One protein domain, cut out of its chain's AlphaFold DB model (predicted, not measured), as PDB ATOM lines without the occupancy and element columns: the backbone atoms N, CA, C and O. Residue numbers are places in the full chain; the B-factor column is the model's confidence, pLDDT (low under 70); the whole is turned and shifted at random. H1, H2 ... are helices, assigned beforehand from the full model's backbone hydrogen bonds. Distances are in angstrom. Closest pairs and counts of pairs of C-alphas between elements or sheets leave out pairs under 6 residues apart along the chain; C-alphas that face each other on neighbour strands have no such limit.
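AT A GLANCE: This is residues 148 to 213 of the 233 residues of an uncharacterized protein of Deltaproteobacteria bacterium (UniProt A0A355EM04). Five short helices form a compact cluster: the longest, H3, lies between H5 and the hairpin of H1 and H2, and short H4 packs on H5. The printed part has 66 residues, with helices H1 to H5 in chain order and no named strand, class all helix. The radius of gyration of the C-alphas is 10.4 A and the spans are 28 by 25 by 17 A.

IN THESE COORDINATES: Find C-alpha 173 at (212.536, 188.616, 281.808); from there H3 runs 16.2 A to residue 184. Before it look for H1, residues 148 to 155, and H2, residues 161 to 169, 12.5 A. After it come H4, residues 191 to 195, and H5, residues 203 to 211, 12.2 A, ending at (204.957, 188.232, 273.768).

HOW THE PARTS SIT: Start at the hub, H3: it touches H5 at C-alphas 173 and 204, their closest, 4.4 A apart. With residues 175 to 179 alone H3 touches H2, its hairpin partner, closest at C-alphas 167 and 175, 6.5 A. H4 touches H5, closest at C-alphas 195 and 205, 4.8 A. In H1 to H5 every O i to N i+4 pair is within hydrogen-bond range.

THE WHOLE: The printed part has no cut and no long link; pLDDT is under 70 at residues 210 to 213.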
ATOM      1  N   VAL A 148     221.311 184.516 277.199       84.38
ATOM      2  CA  VAL A 148     221.440 185.929 276.798       84.38
ATOM      3  C   VAL A 148     222.439 186.115 275.657       84.38
ATOM      4  O   VAL A 148     222.215 186.916 274.755       84.38
ATOM      5  N   GLU A 149     223.525 185.344 275.642       84.44
ATOM      6  CA  GLU A 149     224.534 185.441 274.587       84.44
ATOM      7  C   GLU A 149     223.991 184.943 273.237       84.44
ATOM      8  O   GLU A 149     224.162 185.596 272.203       84.44
ATOM      9  N   GLY A 150     223.252 183.828 273.251       84.75
ATOM     10  CA  GLY A 150     222.516 183.349 272.080       84.75
ATOM     11  C   GLY A 150     221.455 184.352 271.623       84.75
ATOM     12  O   GLY A 150     221.293 184.576 270.421       84.75
ATOM     13  N   PHE A 151     220.775 184.996 272.577       86.56
ATOM     14  CA  PHE A 151     219.730 185.986 272.316       86.56
ATOM     15  C   PHE A 151     220.309 187.213 271.610       86.56
ATOM     16  O   PHE A 151     219.845 187.588 270.533       86.56
ATOM     17  N   LEU A 152     221.388 187.780 272.151       87.31
ATOM     18  CA  LEU A 152     222.077 188.934 271.579       87.31
ATOM     19  C   LEU A 152     222.706 188.629 270.216       87.31
ATOM     20  O   LEU A 152     222.830 189.530 269.394       87.31
ATOM     21  N   ARG A 153     223.051 187.376 269.904       85.19
ATOM     22  CA  ARG A 153     223.508 187.031 268.550       85.19
ATOM     23  C   ARG A 153     222.389 187.129 267.509       85.19
ATOM     24  O   ARG A 153     222.651 187.525 266.377       85.19
ATOM     25  N   ILE A 154     221.164 186.746 267.874       84.00
ATOM     26  CA  ILE A 154     220.003 186.789 266.971       84.00
ATOM     27  C   ILE A 154     219.446 188.213 266.879       84.00
ATOM     28  O   ILE A 154     219.125 188.687 265.793       84.00
ATOM     29  N   VAL A 155     219.341 188.889 268.023       84.81
ATOM     30  CA  VAL A 155     218.601 190.145 268.181       84.81
ATOM     31  C   VAL A 155     219.515 191.378 268.223       84.81
ATOM     32  O   VAL A 155     219.101 192.464 267.834       84.81
ATOM     33  N   GLY A 156     220.778 191.230 268.628       84.19
ATOM     34  CA  GLY A 156     221.681 192.338 268.972       84.19
ATOM     35  C   GLY A 156     221.949 193.352 267.861       84.19
ATOM     36  O   GLY A 156     222.231 194.503 268.159       84.19
ATOM     37  N   ARG A 157     221.827 192.959 266.586       84.62
ATOM     38  CA  ARG A 157     221.972 193.877 265.439       84.62
ATOM     39  C   ARG A 157     220.762 194.794 265.237       84.62
ATOM     40  O   ARG A 157     220.857 195.764 264.497       84.62
ATOM     41  N   TYR A 158     219.636 194.468 265.863       85.25
ATOM     42  CA  TYR A 158     218.353 195.142 265.677       85.25
ATOM     43  C   TYR A 158     217.919 195.944 266.907       85.25
ATOM     44  O   TYR A 158     216.864 196.563 266.867       85.25
ATOM     45  N   ILE A 159     218.713 195.963 267.978       87.62
ATOM     46  CA  ILE A 159     218.423 196.701 269.215       87.62
ATOM     47  C   ILE A 159     219.510 197.734 269.492       87.62
ATOM     48  O   ILE A 159     220.629 197.622 268.991       87.62
ATOM     49  N   ASP A 160     219.188 198.732 270.308       86.88
ATOM     50  CA  ASP A 160     220.134 199.800 270.613       86.88
ATOM     51  C   ASP A 160     221.302 199.284 271.477       86.88
ATOM     52  O   ASP A 160     221.093 198.454 272.375       86.88
ATOM     53  N   PRO A 161     222.534 199.800 271.292       84.75
ATOM     54  CA  PRO A 161     223.706 199.363 272.056       84.75
ATOM     55  C   PRO A 161     223.517 199.458 273.578       84.75
ATOM     56  O   PRO A 161     223.977 198.587 274.315       84.75
ATOM     57  N   GLY A 162     222.773 200.465 274.052       84.50
ATOM     58  CA  GLY A 162     222.434 200.627 275.469       84.50
ATOM     59  C   GLY A 162     221.428 199.596 276.001       84.50
ATOM     60  O   GLY A 162     221.418 199.311 277.194       84.50
ATOM     61  N   MET A 163     220.582 199.002 275.152       84.69
ATOM     62  CA  MET A 163     219.748 197.851 275.532       84.69
ATOM     63  C   MET A 163     220.571 196.562 275.568       84.69
ATOM     64  O   MET A 163     220.428 195.764 276.491       84.69
ATOM     65  N   ALA A 164     221.480 196.383 274.605       86.19
ATOM     66  CA  ALA A 164     222.385 195.237 274.586       86.19
ATOM     67  C   ALA A 164     223.337 195.222 275.798       86.19
ATOM     68  O   ALA A 164     223.587 194.156 276.356       86.19
ATOM     69  N   ALA A 165     223.836 196.386 276.229       85.19
ATOM     70  CA  ALA A 165     224.643 196.525 277.443       85.19
ATOM     71  C   ALA A 165     223.836 196.179 278.706       85.19
ATOM     72  O   ALA A 165     224.249 195.310 279.472       85.19
ATOM     73  N   ARG A 166     222.626 196.745 278.850       85.19
ATOM     74  CA  ARG A 166     221.710 196.436 279.965       85.19
ATOM     75  C   ARG A 166     221.376 194.952 280.070       85.19
ATOM     76  O   ARG A 166     221.332 194.420 281.170       85.19
ATOM     77  N   LEU A 167     221.198 194.265 278.944       85.56
ATOM     78  CA  LEU A 167     220.961 192.820 278.932       85.56
ATOM     79  C   LEU A 167     222.168 191.995 279.385       85.56
ATOM     80  O   LEU A 167     221.978 190.931 279.967       85.56
ATOM     81  N   LYS A 168     223.396 192.452 279.119       84.94
ATOM     82  CA  LYS A 168     224.609 191.776 279.603       84.94
ATOM     83  C   LYS A 168     224.807 191.959 281.106       84.94
ATOM     84  O   LYS A 168     225.319 191.055 281.753       84.94
ATOM     85  N   GLU A 169     224.408 193.109 281.636       83.00
ATOM     86  CA  GLU A 169     224.553 193.455 283.053       83.00
ATOM     87  C   GLU A 169     223.398 192.919 283.912       83.00
ATOM     88  O   GLU A 169     223.618 192.473 285.034       83.00
ATOM     89  N   SER A 170     222.166 192.928 283.388       81.06
ATOM     90  CA  SER A 170     220.958 192.508 284.103       81.06
ATOM     91  C   SER A 170     219.928 191.856 283.159       81.06
ATOM     92  O   SER A 170     219.048 192.527 282.600       81.06
ATOM     93  N   PRO A 171     220.013 190.528 282.959       79.06
ATOM     94  CA  PRO A 171     219.135 189.802 282.049       79.06
ATOM     95  C   PRO A 171     217.812 189.398 282.712       79.06
ATOM     96  O   PRO A 171     217.540 188.216 282.909       79.06
ATOM     97  N   THR A 172     216.977 190.374 283.060       85.56
ATOM     98  CA  THR A 172     215.620 190.099 283.555       85.56
ATOM     99  C   THR A 172     214.677 189.704 282.414       85.56
ATOM    100  O   THR A 172     214.891 190.048 281.246       85.56
ATOM    101  N   SER A 173     213.595 188.999 282.752       81.94
ATOM    102  CA  SER A 173     212.536 188.616 281.808       81.94
ATOM    103  C   SER A 173     211.895 189.824 281.110       81.94
ATOM    104  O   SER A 173     211.585 189.748 279.921       81.94
ATOM    105  N   GLU A 174     211.754 190.944 281.819       81.81
ATOM    106  CA  GLU A 174     211.240 192.214 281.291       81.81
ATOM    107  C   GLU A 174     212.209 192.843 280.282       81.81
ATOM    108  O   GLU A 174     211.818 193.136 279.153       81.81
ATOM    109  N   ASN A 175     213.502 192.933 280.617       84.81
ATOM    110  CA  ASN A 175     214.513 193.486 279.710       84.81
ATOM    111  C   ASN A 175     214.642 192.656 278.419       84.81
ATOM    112  O   ASN A 175     214.830 193.204 277.329       84.81
ATOM    113  N   LEU A 176     214.535 191.324 278.523       86.50
ATOM    114  CA  LEU A 176     214.554 190.419 277.370       86.50
ATOM    115  C   LEU A 176     213.314 190.581 276.491       86.50
ATOM    116  O   LEU A 176     213.421 190.556 275.263       86.50
ATOM    117  N   ALA A 177     212.151 190.765 277.109       83.69
ATOM    118  CA  ALA A 177     210.913 191.033 276.399       83.69
ATOM    119  C   ALA A 177     210.952 192.360 275.637       83.69
ATOM    120  O   ALA A 177     210.583 192.395 274.462       83.69
ATOM    121  N   ASP A 178     211.434 193.425 276.275       85.00
ATOM    122  CA  ASP A 178     211.519 194.751 275.666       85.00
ATOM    123  C   ASP A 178     212.501 194.769 274.493       85.00
ATOM    124  O   ASP A 178     212.174 195.256 273.408       85.00
ATOM    125  N   ALA A 179     213.671 194.146 274.657       86.31
ATOM    126  CA  ALA A 179     214.630 194.000 273.570       86.31
ATOM    127  C   ALA A 179     214.080 193.138 272.423       86.31
ATOM    128  O   ALA A 179     214.289 193.451 271.250       86.31
ATOM    129  N   PHE A 180     213.350 192.062 272.732       87.19
ATOM    130  CA  PHE A 180     212.738 191.225 271.703       87.19
ATOM    131  C   PHE A 180     211.628 191.965 270.951       87.19
ATOM    132  O   PHE A 180     211.521 191.815 269.733       87.19
ATOM    133  N   ARG A 181     210.841 192.799 271.642       83.25
ATOM    134  CA  ARG A 181     209.817 193.654 271.027       83.25
ATOM    135  C   ARG A 181     210.449 194.658 270.067       83.25
ATOM    136  O   ARG A 181     210.100 194.650 268.892       83.25
ATOM    137  N   ALA A 182     211.442 195.413 270.535       83.25
ATOM    138  CA  ALA A 182     212.152 196.395 269.718       83.25
ATOM    139  C   ALA A 182     212.784 195.769 268.461       83.25
ATOM    140  O   ALA A 182     212.792 196.367 267.386       83.25
ATOM    141  N   ALA A 183     213.277 194.535 268.570       84.94
ATOM    142  CA  ALA A 183     213.811 193.797 267.433       84.94
ATOM    143  C   ALA A 183     212.728 193.315 266.466       84.94
ATOM    144  O   ALA A 183     212.926 193.354 265.253       84.94
ATOM    145  N   ARG A 184     211.585 192.860 266.990       80.56
ATOM    146  CA  ARG A 184     210.469 192.349 266.187       80.56
ATOM    147  C   ARG A 184     209.788 193.443 265.368       80.56
ATOM    148  O   ARG A 184     209.315 193.154 264.273       80.56
ATOM    149  N   ASP A 185     209.816 194.678 265.861       79.06
ATOM    150  CA  ASP A 185     209.376 195.860 265.113       79.06
ATOM    151  C   ASP A 185     210.238 196.105 263.860       79.06
ATOM    152  O   ASP A 185     209.784 196.738 262.910       79.06
ATOM    153  N   ARG A 186     211.470 195.570 263.825       79.88
ATOM    154  CA  ARG A 186     212.410 195.707 262.700       79.88
ATOM    155  C   ARG A 186     212.530 194.440 261.847       79.88
ATOM    156  O   ARG A 186     212.831 194.533 260.661       79.88
ATOM    157  N   VAL A 187     212.333 193.252 262.423       78.75
ATOM    158  CA  VAL A 187     212.491 191.967 261.722       78.75
ATOM    159  C   VAL A 187     211.563 190.884 262.275       78.75
ATOM    160  O   VAL A 187     211.416 190.700 263.480       78.75
ATOM    161  N   ASN A 188     210.966 190.082 261.391       77.44
ATOM    162  CA  ASN A 188     210.070 189.003 261.802       77.44
ATOM    163  C   ASN A 188     210.843 187.782 262.340       77.44
ATOM    164  O   ASN A 188     211.129 186.831 261.610       77.44
ATOM    165  N   ILE A 189     211.181 187.804 263.630       76.38
ATOM    166  CA  ILE A 189     211.854 186.697 264.319       76.38
ATOM    167  C   ILE A 189     210.808 185.812 265.023       76.38
ATOM    168  O   ILE A 189     210.050 186.307 265.862       76.38
ATOM    169  N   PRO A 190     210.772 184.489 264.766       76.81
ATOM    170  CA  PRO A 190     209.857 183.598 265.471       76.81
ATOM    171  C   PRO A 190     210.161 183.540 266.977       76.81
ATOM    172  O   PRO A 190     211.270 183.182 267.380       76.81
ATOM    173  N   CYS A 191     209.150 183.792 267.816       78.69
ATOM    174  CA  CYS A 191     209.258 183.706 269.280       78.69
ATOM    175  C   CYS A 191     209.782 182.341 269.749       78.69
ATOM    176  O   CYS A 191     210.617 182.258 270.643       78.69
ATOM    177  N   SER A 192     209.357 181.263 269.083       74.88
ATOM    178  CA  SER A 192     209.805 179.903 269.384       74.88
ATOM    179  C   SER A 192     211.303 179.688 269.154       74.88
ATOM    180  O   SER A 192     211.898 178.886 269.865       74.88
ATOM    181  N   THR A 193     211.929 180.403 268.214       79.31
ATOM    182  CA  THR A 193     213.373 180.311 267.947       79.31
ATOM    183  C   THR A 193     214.175 180.955 269.071       79.31
ATOM    184  O   THR A 193     215.151 180.378 269.539       79.31
ATOM    185  N   VAL A 194     213.735 182.122 269.542       81.88
ATOM    186  CA  VAL A 194     214.439 182.891 270.576       81.88
ATOM    187  C   VAL A 194     214.188 182.313 271.968       81.88
ATOM    188  O   VAL A 194     215.121 182.144 272.745       81.88
ATOM    189  N   ALA A 195     212.958 181.890 272.260       81.94
ATOM    190  CA  ALA A 195     212.605 181.260 273.530       81.94
ATOM    191  C   ALA A 195     213.326 179.918 273.767       81.94
ATOM    192  O   ALA A 195     213.566 179.535 274.909       81.94
ATOM    193  N   ARG A 196     213.704 179.194 272.703       78.31
ATOM    194  CA  ARG A 196     214.480 177.942 272.806       78.31
ATOM    195  C   ARG A 196     215.900 178.139 273.325       78.31
ATOM    196  O   ARG A 196     216.500 177.162 273.756       78.31
ATOM    197  N   LEU A 197     216.416 179.367 273.296       83.69
ATOM    198  CA  LEU A 197     217.716 179.688 273.879       83.69
ATOM    199  C   LEU A 197     217.688 179.610 275.408       83.69
ATOM    200  O   LEU A 197     218.738 179.467 276.018       83.69
ATOM    201  N   PHE A 198     216.507 179.660 276.026       82.31
ATOM    202  CA  PHE A 198     216.337 179.596 277.472       82.31
ATOM    203  C   PHE A 198     215.739 178.235 277.891       82.31
ATOM    204  O   PHE A 198     214.903 177.669 277.167       82.31
ATOM    205  N   PRO A 199     216.146 177.662 279.042       79.88
ATOM    206  CA  PRO A 199     215.615 176.386 279.530       79.88
ATOM    207  C   PRO A 199     214.089 176.389 279.714       79.88
ATOM    208  O   PRO A 199     213.468 177.430 279.942       79.88
ATOM    209  N   LYS A 200     213.458 175.210 279.606       77.94
ATOM    210  CA  LYS A 200     212.011 175.037 279.846       77.94
ATOM    211  C   LYS A 200     211.670 175.457 281.292       77.94
ATOM    212  O   LYS A 200     212.404 175.109 282.205       77.94
ATOM    213  N   GLY A 201     210.568 176.190 281.484       70.12
ATOM    214  CA  GLY A 201     210.088 176.620 282.810       70.12
ATOM    215  C   GLY A 201     210.721 177.898 283.375       70.12
ATOM    216  O   GLY A 201     210.360 178.305 284.473       70.12
ATOM    217  N   THR A 202     211.632 178.542 282.641       79.00
ATOM    218  CA  THR A 202     212.259 179.802 283.068       79.00
ATOM    219  C   THR A 202     211.362 181.015 282.785       79.00
ATOM    220  O   THR A 202     210.665 181.023 281.759       79.00
ATOM    221  N   PRO A 203     211.354 182.046 283.655       77.62
ATOM    222  CA  PRO A 203     210.549 183.250 283.444       77.62
ATOM    223  C   PRO A 203     210.926 183.986 282.149       77.62
ATOM    224  O   PRO A 203     210.058 184.544 281.483       77.62
ATOM    225  N   GLU A 204     212.187 183.910 281.721       81.19
ATOM    226  CA  GLU A 204     212.690 184.479 280.467       81.19
ATOM    227  C   GLU A 204     212.083 183.779 279.245       81.19
ATOM    228  O   GLU A 204     211.631 184.425 278.296       81.19
ATOM    229  N   ARG A 205     212.015 182.441 279.272       81.00
ATOM    230  CA  ARG A 205     211.379 181.663 278.202       81.00
ATOM    231  C   ARG A 205     209.885 181.941 278.127       81.00
ATOM    232  O   ARG A 205     209.348 182.055 277.024       81.00
ATOM    233  N   THR A 206     209.220 182.022 279.275       79.12
ATOM    234  CA  THR A 206     207.784 182.304 279.354       79.12
ATOM    235  C   THR A 206     207.480 183.691 278.804       79.12
ATOM    236  O   THR A 206     206.662 183.794 277.893       79.12
ATOM    237  N   ALA A 207     208.225 184.717 279.225       80.00
ATOM    238  CA  ALA A 207     208.074 186.076 278.714       80.00
ATOM    239  C   ALA A 207     208.207 186.124 277.180       80.00
ATOM    240  O   ALA A 207     207.307 186.594 276.485       80.00
ATOM    241  N   LEU A 208     209.269 185.543 276.610       80.94
ATOM    242  CA  LEU A 208     209.489 185.538 275.155       80.94
ATOM    243  C   LEU A 208     208.392 184.795 274.364       80.94
ATOM    244  O   LEU A 208     208.088 185.168 273.226       80.94
ATOM    245  N   LEU A 209     207.787 183.751 274.942       77.94
ATOM    246  CA  LEU A 209     206.675 183.013 274.329       77.94
ATOM    247  C   LEU A 209     205.335 183.745 274.462       77.94
ATOM    248  O   LEU A 209     204.537 183.713 273.523       77.94
ATOM    249  N   GLU A 210     205.090 184.406 275.593       69.75
ATOM    250  CA  GLU A 210     203.876 185.185 275.849       69.75
ATOM    251  C   GLU A 210     203.789 186.407 274.933       69.75
ATOM    252  O   GLU A 210     202.761 186.610 274.285       69.75
ATOM    253  N   TYR A 211     204.895 187.132 274.739       62.44
ATOM    254  CA  TYR A 211     204.957 188.232 273.768       62.44
ATOM    255  C   TYR A 211     204.798 187.775 272.311       62.44
ATOM    256  O   TYR A 211     204.328 188.529 271.455       62.44
ATOM    257  N   GLY A 212     205.112 186.512 272.013       53.16
ATOM    258  CA  GLY A 212     204.872 185.897 270.708       53.16
ATOM    259  C   GLY A 212     203.399 185.866 270.279       53.16
ATOM    260  O   GLY A 212     203.135 185.770 269.079       53.16
ATOM    261  N   LYS A 213     202.454 185.978 271.225       54.91
ATOM    262  CA  LYS A 213     201.006 185.916 270.965       54.91
ATOM    263  C   LYS A 213     200.400 187.225 270.449       54.91
ATOM    264  O   LYS A 213     199.295 187.192 269.917       54.91
TER     265      LYS A 213